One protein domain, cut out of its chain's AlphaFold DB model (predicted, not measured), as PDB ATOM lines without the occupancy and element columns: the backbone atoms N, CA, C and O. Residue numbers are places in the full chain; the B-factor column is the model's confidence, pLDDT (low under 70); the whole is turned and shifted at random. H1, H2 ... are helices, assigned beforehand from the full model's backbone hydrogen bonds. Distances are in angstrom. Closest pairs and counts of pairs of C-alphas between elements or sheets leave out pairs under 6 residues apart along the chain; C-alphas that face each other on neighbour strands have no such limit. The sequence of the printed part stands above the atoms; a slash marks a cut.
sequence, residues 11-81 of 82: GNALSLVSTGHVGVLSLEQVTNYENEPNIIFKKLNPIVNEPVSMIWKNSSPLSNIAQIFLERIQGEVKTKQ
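This is residues 11 to 81 of the 82 residues of the protein "Transcriptional regulator" of Lactobacillus oryzae JCM 18671 (UniProt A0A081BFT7). This domain has little regular structure: a short helix, H1, and a wide loop folded back near it make one end, and from there a long stretch with no named element runs out to a second, longer helix, H2, which sticks out with residues 64 to 69 and 71 to 79. The printed part has 71 residues with two named helices, H1 then H2, and no named strand; under half of the residues are in named elements, and the class is all helix. It is extended, with a radius of gyration of the C-alphas of 17.2 A and spans of 49 by 26 by 22 A.

H1 is residues 11 to 17, beginning at C-alpha 11 (32.708, 37.096, 49.632). H2 is residues 64 to 79, 23.1 A from first to last C-alpha, ending at C-alpha 79 (36.098, 64.172, 48.362).

H1 and H2 are apart, with no C-alpha of the one within 8 A of the other. In H2 every O i to N i+4 pair is within hydrogen-bond range; in H1, 2 of 3.

The C-alphas farthest apart, His 21 and Asn 64, are 48.8 A apart. The link from H1 to H2, 46 residues, is long. The printed part has no cut. Residues 79 to 81 have pLDDT under 70.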
ATOM      1  N   GLY A  11      31.703  37.894  48.919       86.75
ATOM      2  CA  GLY A  11      32.708  37.096  49.632       86.75
ATOM      3  C   GLY A  11      32.606  35.595  49.334       86.75
ATOM      4  O   GLY A  11      33.618  34.950  49.085       86.75
ATOM      5  N   ASN A  12      31.388  35.049  49.241       88.88
ATOM      6  CA  ASN A  12      31.182  33.638  48.892       88.88
ATOM      7  C   ASN A  12      31.564  33.355  47.433       88.88
ATOM      8  O   ASN A  12      32.041  32.270  47.109       88.88
ATOM      9  N   ALA A  13      31.348  34.331  46.549       90.88
ATOM     10  CA  ALA A  13      31.729  34.223  45.150       90.88
ATOM     11  C   ALA A  13      33.258  34.271  44.981       90.88
ATOM     12  O   ALA A  13      33.795  33.558  44.136       90.88
ATOM     13  N   LEU A  14      33.969  35.047  45.811       89.75
ATOM     14  CA  LEU A  14      35.436  35.086  45.807       89.75
ATOM     15  C   LEU A  14      36.059  33.725  46.131       89.75
ATOM     16  O   LEU A  14      37.041  33.353  45.493       89.75
ATOM     17  N   SER A  15      35.457  32.938  47.030       88.25
ATOM     18  CA  SER A  15      35.903  31.560  47.285       88.25
ATOM     19  C   SER A  15      35.792  30.655  46.053       88.25
ATOM     20  O   SER A  15      36.523  29.677  45.943       88.25
ATOM     21  N   LEU A  16      34.888  30.956  45.115       89.75
ATOM     22  CA  LEU A  16      34.815  30.239  43.844       89.75
ATOM     23  C   LEU A  16      35.863  30.761  42.849       89.75
ATOM     24  O   LEU A  16      36.479  29.965  42.139       89.75
ATOM     25  N   VAL A  17      36.109  32.075  42.821       91.12
ATOM     26  CA  VAL A  17      37.165  32.695  41.995       91.12
ATOM     27  C   VAL A  17      38.546  32.163  42.372       91.12
ATOM     28  O   VAL A  17      39.343  31.880  41.478       91.12
ATOM     29  N   SER A  18      38.818  31.945  43.662       88.62
ATOM     30  CA  SER A  18      40.106  31.415  44.132       88.62
ATOM     31  C   SER A  18      40.417  30.003  43.623       88.62
ATOM     32  O   SER A  18      41.579  29.605  43.601       88.62
ATOM     33  N   THR A  19      39.414  29.261  43.135       89.88
ATOM     34  CA  THR A  19      39.636  27.973  42.457       89.88
ATOM     35  C   THR A  19      40.273  28.124  41.071       89.88
ATOM     36  O   THR A  19      40.727  27.130  40.514       89.88
ATOM     37  N   GLY A  20      40.286  29.331  40.490       89.69
ATOM     38  CA  GLY A  20      40.938  29.650  39.213       89.69
ATOM     39  C   GLY A  20      40.111  29.391  37.947       89.69
ATOM     40  O   GLY A  20      40.584  29.672  36.849       89.69
ATOM     41  N   HIS A  21      38.882  28.881  38.065       87.56
ATOM     42  CA  HIS A  21      38.079  28.453  36.905       87.56
ATOM     43  C   HIS A  21      37.009  29.462  36.470       87.56
ATOM     44  O   HIS A  21      36.432  29.327  35.388       87.56
ATOM     45  N   VAL A  22      36.705  30.457  37.306       91.12
ATOM     46  CA  VAL A  22      35.632  31.427  37.060       91.12
ATOM     47  C   VAL A  22      36.060  32.837  37.453       91.12
ATOM     48  O   VAL A  22      36.877  33.025  38.349       91.12
ATOM     49  N   GLY A  23      35.462  33.832  36.802       92.00
ATOM     50  CA  GLY A  23      35.489  35.224  37.246       92.00
ATOM     51  C   GLY A  23      34.147  35.629  37.853       92.00
ATOM     52  O   GLY A  23      33.128  34.975  37.623       92.00
ATOM     53  N   VAL A  24      34.141  36.735  38.593       92.88
ATOM     54  CA  VAL A  24      32.926  37.333  39.160       92.88
ATOM     55  C   VAL A  24      32.800  38.772  38.679       92.88
ATOM     56  O   VAL A  24      33.782  39.508  38.622       92.88
ATOM     57  N   LEU A  25      31.575  39.160  38.329       92.25
ATOM     58  CA  LEU A  25      31.223  40.547  38.069       92.25
ATOM     59  C   LEU A  25      30.721  41.174  39.373       92.25
ATOM     60  O   LEU A  25      29.765  40.677  39.967       92.25
ATOM     61  N   SER A  26      31.359  42.255  39.814       90.19
ATOM     62  CA  SER A  26      30.977  42.983  41.025       90.19
ATOM     63  C   SER A  26      31.184  44.481  40.851       90.19
ATOM     64  O   SER A  26      31.907  44.924  39.959       90.19
ATOM     65  N   LEU A  27      30.585  45.254  41.756       90.25
ATOM     66  CA  LEU A  27      30.984  46.641  41.963       90.25
ATOM     67  C   LEU A  27      32.441  46.697  42.453       90.25
ATOM     68  O   LEU A  27      32.963  45.739  43.029       90.25
ATOM     69  N   GLU A  28      33.095  47.826  42.211       88.12
ATOM     70  CA  GLU A  28      34.435  48.110  42.724       88.12
ATOM     71  C   GLU A  28      34.392  48.299  44.255       88.12
ATOM     72  O   GLU A  28      33.427  48.843  44.788       88.12
ATOM     73  N   GLN A  29      35.428  47.838  44.970       81.75
ATOM     74  CA  GLN A  29      35.631  48.053  46.420       81.75
ATOM     75  C   GLN A  29      34.545  47.509  47.378       81.75
ATOM     76  O   GLN A  29      34.547  47.837  48.562       81.75
ATOM     77  N   VAL A  30      33.642  46.627  46.935       80.69
ATOM     78  CA  VAL A  30      32.618  46.020  47.824       80.69
ATOM     79  C   VAL A  30      33.151  44.933  48.758       80.69
ATOM     80  O   VAL A  30      32.424  44.426  49.610       80.69
ATOM     81  N   THR A  31      34.404  44.522  48.586       80.81
ATOM     82  CA  THR A  31      35.036  43.483  49.394       80.81
ATOM     83  C   THR A  31      36.543  43.681  49.424       80.81
ATOM     84  O   THR A  31      37.118  44.239  48.489       80.81
ATOM     85  N   ASN A  32      37.175  43.229  50.504       78.00
ATOM     86  CA  ASN A  32      38.613  43.317  50.667       78.00
ATOM     87  C   ASN A  32      39.278  42.090  50.027       78.00
ATOM     88  O   ASN A  32      39.465  41.070  50.684       78.00
ATOM     89  N   TYR A  33      39.590  42.188  48.735       80.25
ATOM     90  CA  TYR A  33      40.334  41.160  48.002       80.25
ATOM     91  C   TYR A  33      41.856  41.375  48.067       80.25
ATOM     92  O   TYR A  33      42.601  40.565  47.534       80.25
ATOM     93  N   GLU A  34      42.339  42.438  48.721       78.00
ATOM     94  CA  GLU A  34      43.774  42.772  48.771       78.00
ATOM     95  C   GLU A  34      44.601  41.731  49.541       78.00
ATOM     96  O   GLU A  34      45.793  41.573  49.293       78.00
ATOM     97  N   ASN A  35      43.954  40.977  50.435       77.38
ATOM     98  CA  ASN A  35      44.580  39.878  51.168       77.38
ATOM     99  C   ASN A  35      44.619  38.559  50.373       77.38
ATOM    100  O   ASN A  35      45.185  37.581  50.856       77.38
ATOM    101  N   GLU A  36      44.024  38.512  49.176       81.06
ATOM    102  CA  GLU A  36      43.954  37.320  48.328       81.06
ATOM    103  C   GLU A  36      44.958  37.450  47.168       81.06
ATOM    104  O   GLU A  36      44.644  38.055  46.141       81.06
ATOM    105  N   PRO A  37      46.171  36.874  47.277       78.44
ATOM    106  CA  PRO A  37      47.280  37.160  46.357       78.44
ATOM    107  C   PRO A  37      47.006  36.755  44.900       78.44
ATOM    108  O   PRO A  37      47.646  37.262  43.984       78.44
ATOM    109  N   ASN A  38      46.056  35.842  44.684       85.94
ATOM    110  CA  ASN A  38      45.714  35.299  43.369       85.94
ATOM    111  C   ASN A  38      44.438  35.914  42.774       85.94
ATOM    112  O   ASN A  38      43.964  35.450  41.736       85.94
ATOM    113  N   ILE A  39      43.858  36.930  43.420       89.06
ATOM    114  CA  ILE A  39      42.640  37.594  42.960       89.06
ATOM    115  C   ILE A  39      42.969  39.036  42.592       89.06
ATOM    116  O   ILE A  39      43.490  39.805  43.392       89.06
ATOM    117  N   ILE A  40      42.620  39.418  41.364       89.56
ATOM    118  CA  ILE A  40      42.743  40.796  40.889       89.56
ATOM    119  C   ILE A  40      41.378  41.329  40.471       89.56
ATOM    120  O   ILE A  40      40.587  40.631  39.833       89.56
ATOM    121  N   PHE A  41      41.115  42.594  40.784       90.56
ATOM    122  CA  PHE A  41      39.973  43.306  40.228       90.56
ATOM    123  C   PHE A  41      40.367  43.956  38.903       90.56
ATOM    124  O   PHE A  41      41.363  44.676  38.816       90.56
ATOM    125  N   LYS A  42      39.566  43.724  37.863       90.75
ATOM    126  CA  LYS A  42      39.767  44.323  36.544       90.75
ATOM    127  C   LYS A  42      38.510  45.068  36.123       90.75
ATOM    128  O   LYS A  42      37.457  44.459  35.952       90.75
ATOM    129  N   LYS A  43      38.643  46.379  35.898       92.12
ATOM    130  CA  LYS A  43      37.558  47.203  35.354       92.12
ATOM    131  C   LYS A  43      37.171  46.724  33.957       92.12
ATOM    132  O   LYS A  43      38.027  46.341  33.155       92.12
ATOM    133  N   LEU A  44      35.874  46.768  33.671       92.62
ATOM    134  CA  LEU A  44      35.370  46.549  32.323       92.62
ATOM    135  C   LEU A  44      35.800  47.698  31.407       92.62
ATOM    136  O   LEU A  44      35.935  48.842  31.841       92.62
ATOM    137  N   ASN A  45      36.008  47.367  30.135       93.12
ATOM    138  CA  ASN A  45      36.207  48.338  29.070       93.12
ATOM    139  C   ASN A  45      35.189  48.045  27.950       93.12
ATOM    140  O   ASN A  45      35.274  46.963  27.360       93.12
ATOM    141  N   PRO A  46      34.233  48.950  27.663       93.75
ATOM    142  CA  PRO A  46      34.043  50.266  28.285       93.75
ATOM    143  C   PRO A  46      33.633  50.185  29.765       93.75
ATOM    144  O   PRO A  46      33.154  49.151  30.232       93.75
ATOM    145  N   ILE A  47      33.842  51.286  30.497       92.19
ATOM    146  CA  ILE A  47      33.458  51.394  31.911       92.19
ATOM    147  C   ILE A  47      31.935  51.279  32.030       92.19
ATOM    148  O   ILE A  47      31.196  51.936  31.297       92.19
ATOM    149  N   VAL A  48      31.482  50.472  32.989       92.12
ATOM    150  CA  VAL A  48      30.074  50.342  33.371       92.12
ATOM    151  C   VAL A  48      29.943  50.819  34.811       92.12
ATOM    152  O   VAL A  48      30.625  50.294  35.690       92.12
ATOM    153  N   ASN A  49      29.087  51.811  35.037       90.44
ATOM    154  CA  ASN A  49      28.842  52.399  36.351       90.44
ATOM    155  C   ASN A  49      27.387  52.173  36.753       90.44
ATOM    156  O   ASN A  49      26.505  52.258  35.903       90.44
ATOM    157  N   GLU A  50      27.155  51.971  38.048       88.38
ATOM    158  CA  GLU A  50      25.821  51.860  38.637       88.38
ATOM    159  C   GLU A  50      25.726  52.808  39.847       88.38
ATOM    160  O   GLU A  50      26.643  52.815  40.677       88.38
ATOM    161  N   PRO A  51      24.670  53.635  39.970       87.31
ATOM    162  CA  PRO A  51      24.536  54.562  41.088       87.31
ATOM    163  C   PRO A  51      24.233  53.826  42.399       87.31
ATOM    164  O   PRO A  51      23.270  53.070  42.504       87.31
ATOM    165  N   VAL A  52      25.003  54.119  43.448       85.00
ATOM    166  CA  VAL A  52      24.710  53.653  44.809       85.00
ATOM    167  C   VAL A  52      23.901  54.723  45.535       85.00
ATOM    168  O   VAL A  52      24.387  55.829  45.762       85.00
ATOM    169  N   SER A  53      22.660  54.392  45.893       88.12
ATOM    170  CA  SER A  53      21.718  55.330  46.514       88.12
ATOM    171  C   SER A  53      21.413  54.948  47.958       88.12
ATOM    172  O   SER A  53      21.174  53.781  48.264       88.12
ATOM    173  N   MET A  54      21.366  55.943  48.843       87.00
ATOM    174  CA  MET A  54      20.864  55.764  50.205       87.00
ATOM    175  C   MET A  54      19.371  56.093  50.244       87.00
ATOM    176  O   MET A  54      18.958  57.141  49.756       87.00
ATOM    177  N   ILE A  55      18.565  55.190  50.807       88.62
ATOM    178  CA  ILE A  55      17.099  55.274  50.775       88.62
ATOM    179  C   ILE A  55      16.554  55.144  52.200       88.62
ATOM    180  O   ILE A  55      16.968  54.263  52.950       88.62
ATOM    181  N   TRP A  56      15.603  56.003  52.571       89.50
ATOM    182  CA  TRP A  56      14.881  55.942  53.844       89.50
ATOM    183  C   TRP A  56      13.415  56.357  53.675       89.50
ATOM    184  O   TRP A  56      13.000  56.876  52.637       89.50
ATOM    185  N   LYS A  57      12.600  56.106  54.707       90.06
ATOM    186  CA  LYS A  57      11.167  56.424  54.690       90.06
ATOM    187  C   LYS A  57      10.958  57.937  54.764       90.06
ATOM    188  O   LYS A  57      11.321  58.550  55.761       90.06
ATOM    189  N   ASN A  58      10.270  58.505  53.773       84.81
ATOM    190  CA  ASN A  58       9.949  59.938  53.731       84.81
ATOM    191  C   ASN A  58       9.189  60.424  54.984       84.81
ATOM    192  O   ASN A  58       9.415  61.516  55.483       84.81
ATOM    193  N   SER A  59       8.306  59.588  55.540       86.81
ATOM    194  CA  SER A  59       7.477  59.968  56.691       86.81
ATOM    195  C   SER A  59       8.200  59.918  58.043       86.81
ATOM    196  O   SER A  59       7.553  60.135  59.064       86.81
ATOM    197  N   SER A  60       9.469  59.506  58.088       84.38
ATOM    198  CA  SER A  60      10.221  59.392  59.337       84.38
ATOM    199  C   SER A  60      11.270  60.495  59.377       84.38
ATOM    200  O   SER A  60      12.214  60.430  58.586       84.38
ATOM    201  N   PRO A  61      11.158  61.486  60.282       85.94
ATOM    202  CA  PRO A  61      12.242  62.433  60.468       85.94
ATOM    203  C   PRO A  61      13.495  61.665  60.897       85.94
ATOM    204  O   PRO A  61      13.440  60.754  61.728       85.94
ATOM    205  N   LEU A  62      14.625  62.008  60.290       90.31
ATOM    206  CA  LEU A  62      15.914  61.447  60.669       90.31
ATOM    207  C   LEU A  62      16.290  61.970  62.053       90.31
ATOM    208  O   LEU A  62      16.163  63.166  62.319       90.31
ATOM    209  N   SER A  63      16.782  61.084  62.918       92.62
ATOM    210  CA  SER A  63      17.344  61.501  64.202       92.62
ATOM    211  C   SER A  63      18.539  62.431  63.987       92.62
ATOM    212  O   SER A  63      19.208  62.364  62.954       92.62
ATOM    213  N   ASN A  64      18.867  63.252  64.986       94.00
ATOM    214  CA  ASN A  64      20.042  64.130  64.921       94.00
ATOM    215  C   ASN A  64      21.329  63.343  64.614       94.00
ATOM    216  O   ASN A  64      22.169  63.793  63.844       94.00
ATOM    217  N   ILE A  65      21.458  62.127  65.160       95.00
ATOM    218  CA  ILE A  65      22.601  61.243  64.891       95.00
ATOM    219  C   ILE A  65      22.628  60.815  63.419       95.00
ATOM    220  O   ILE A  65      23.689  60.839  62.795       95.00
ATOM    221  N   ALA A  66      21.478  60.446  62.847       92.81
ATOM    222  CA  ALA A  66      21.395  60.048  61.445       92.81
ATOM    223  C   ALA A  66      21.712  61.217  60.500       92.81
ATOM    224  O   ALA A  66      22.401  61.018  59.505       92.81
ATOM    225  N   GLN A  67      21.281  62.436  60.831       92.00
ATOM    226  CA  GLN A  67      21.620  63.637  60.057       92.00
ATOM    227  C   GLN A  67      23.134  63.898  60.057       92.00
ATOM    228  O   GLN A  67      23.730  64.003  58.988       92.00
ATOM    229  N   ILE A  68      23.777  63.874  61.231       94.94
ATOM    230  CA  ILE A  68      25.238  64.038  61.350       94.94
ATOM    231  C   ILE A  68      25.984  62.949  60.565       94.94
ATOM    232  O   ILE A  68      27.002  63.214  59.923       94.94
ATOM    233  N   PHE A  69      25.495  61.707  60.600       93.62
ATOM    234  CA  PHE A  69      26.070  60.617  59.813       93.62
ATOM    235  C   PHE A  69      25.984  60.888  58.304       93.62
ATOM    236  O   PHE A  69      26.978  60.713  57.600       93.62
ATOM    237  N   LEU A  70      24.830  61.354  57.813       91.69
ATOM    238  CA  LEU A  70      24.646  61.698  56.402       91.69
ATOM    239  C   LEU A  70      25.568  62.830  55.961       91.69
ATOM    240  O   LEU A  70      26.183  62.721  54.905       91.69
ATOM    241  N   GLU A  71      25.699  63.884  56.766       91.94
ATOM    242  CA  GLU A  71      26.604  65.003  56.481       91.94
ATOM    243  C   GLU A  71      28.053  64.526  56.339       91.94
ATOM    244  O   GLU A  71      28.736  64.876  55.373       91.94
ATOM    245  N   ARG A  72      28.502  63.654  57.253       94.06
ATOM    246  CA  ARG A  72      29.843  63.055  57.195       94.06
ATOM    247  C   ARG A  72      30.028  62.204  55.946       94.06
ATOM    248  O   ARG A  72      30.997  62.406  55.220       94.06
ATOM    249  N   ILE A  73      29.093  61.295  55.655       92.69
ATOM    250  CA  ILE A  73      29.175  60.449  54.458       92.69
ATOM    251  C   ILE A  73      29.185  61.291  53.181       92.69
ATOM    252  O   ILE A  73      29.970  61.015  52.278       92.69
ATOM    253  N   GLN A  74      28.354  62.327  53.092       89.25
ATOM    254  CA  GLN A  74      28.341  63.210  51.926       89.25
ATOM    255  C   GLN A  74      29.671  63.946  51.744       89.25
ATOM    256  O   GLN A  74      30.106  64.112  50.603       89.25
ATOM    257  N   GLY A  75      30.325  64.362  52.832       91.00
ATOM    258  CA  GLY A  75      31.671  64.938  52.782       91.00
ATOM    259  C   GLY A  75      32.705  63.954  52.227       91.00
ATOM    260  O   GLY A  75      33.421  64.272  51.277       91.00
ATOM    261  N   GLU A  76      32.727  62.730  52.751       88.44
ATOM    262  CA  GLU A  76      33.665  61.679  52.328       88.44
ATOM    263  C   GLU A  76      33.466  61.264  50.860       88.44
ATOM    264  O   GLU A  76      34.425  61.135  50.097       88.44
ATOM    265  N   VAL A  77      32.211  61.096  50.427       83.81
ATOM    266  CA  VAL A  77      31.885  60.666  49.057       83.81
ATOM    267  C   VAL A  77      32.218  61.752  48.029       83.81
ATOM    268  O   VAL A  77      32.729  61.425  46.959       83.81
ATOM    269  N   LYS A  78      31.989  63.035  48.341       74.94
ATOM    270  CA  LYS A  78      32.361  64.150  47.448       74.94
ATOM    271  C   LYS A  78      33.876  64.291  47.296       74.94
ATOM    272  O   LYS A  78      34.348  64.598  46.209       74.94
ATOM    273  N   THR A  79      34.633  64.031  48.360       59.41
ATOM    274  CA  THR A  79      36.098  64.172  48.362       59.41
ATOM    275  C   THR A  79      36.787  63.083  47.528       59.41
ATOM    276  O   THR A  79      37.833  63.338  46.945       59.41
ATOM    277  N   LYS A  80      36.186  61.891  47.397       55.47
ATOM    278  CA  LYS A  80      36.705  60.790  46.557       55.47
ATOM    279  C   LYS A  80      36.370  60.898  45.061       55.47
ATOM    280  O   LYS A  80      36.828  60.062  44.288       55.47
ATOM    281  N   GLN A  81      35.552  61.871  44.657       49.16
ATOM    282  CA  GLN A  81      35.215  62.126  43.247       49.16
ATOM    283  C   GLN A  81      36.106  63.203  42.594       49.16
ATOM    284  O   GLN A  81      35.905  63.494  41.415       49.16
TER     285      GLN A  81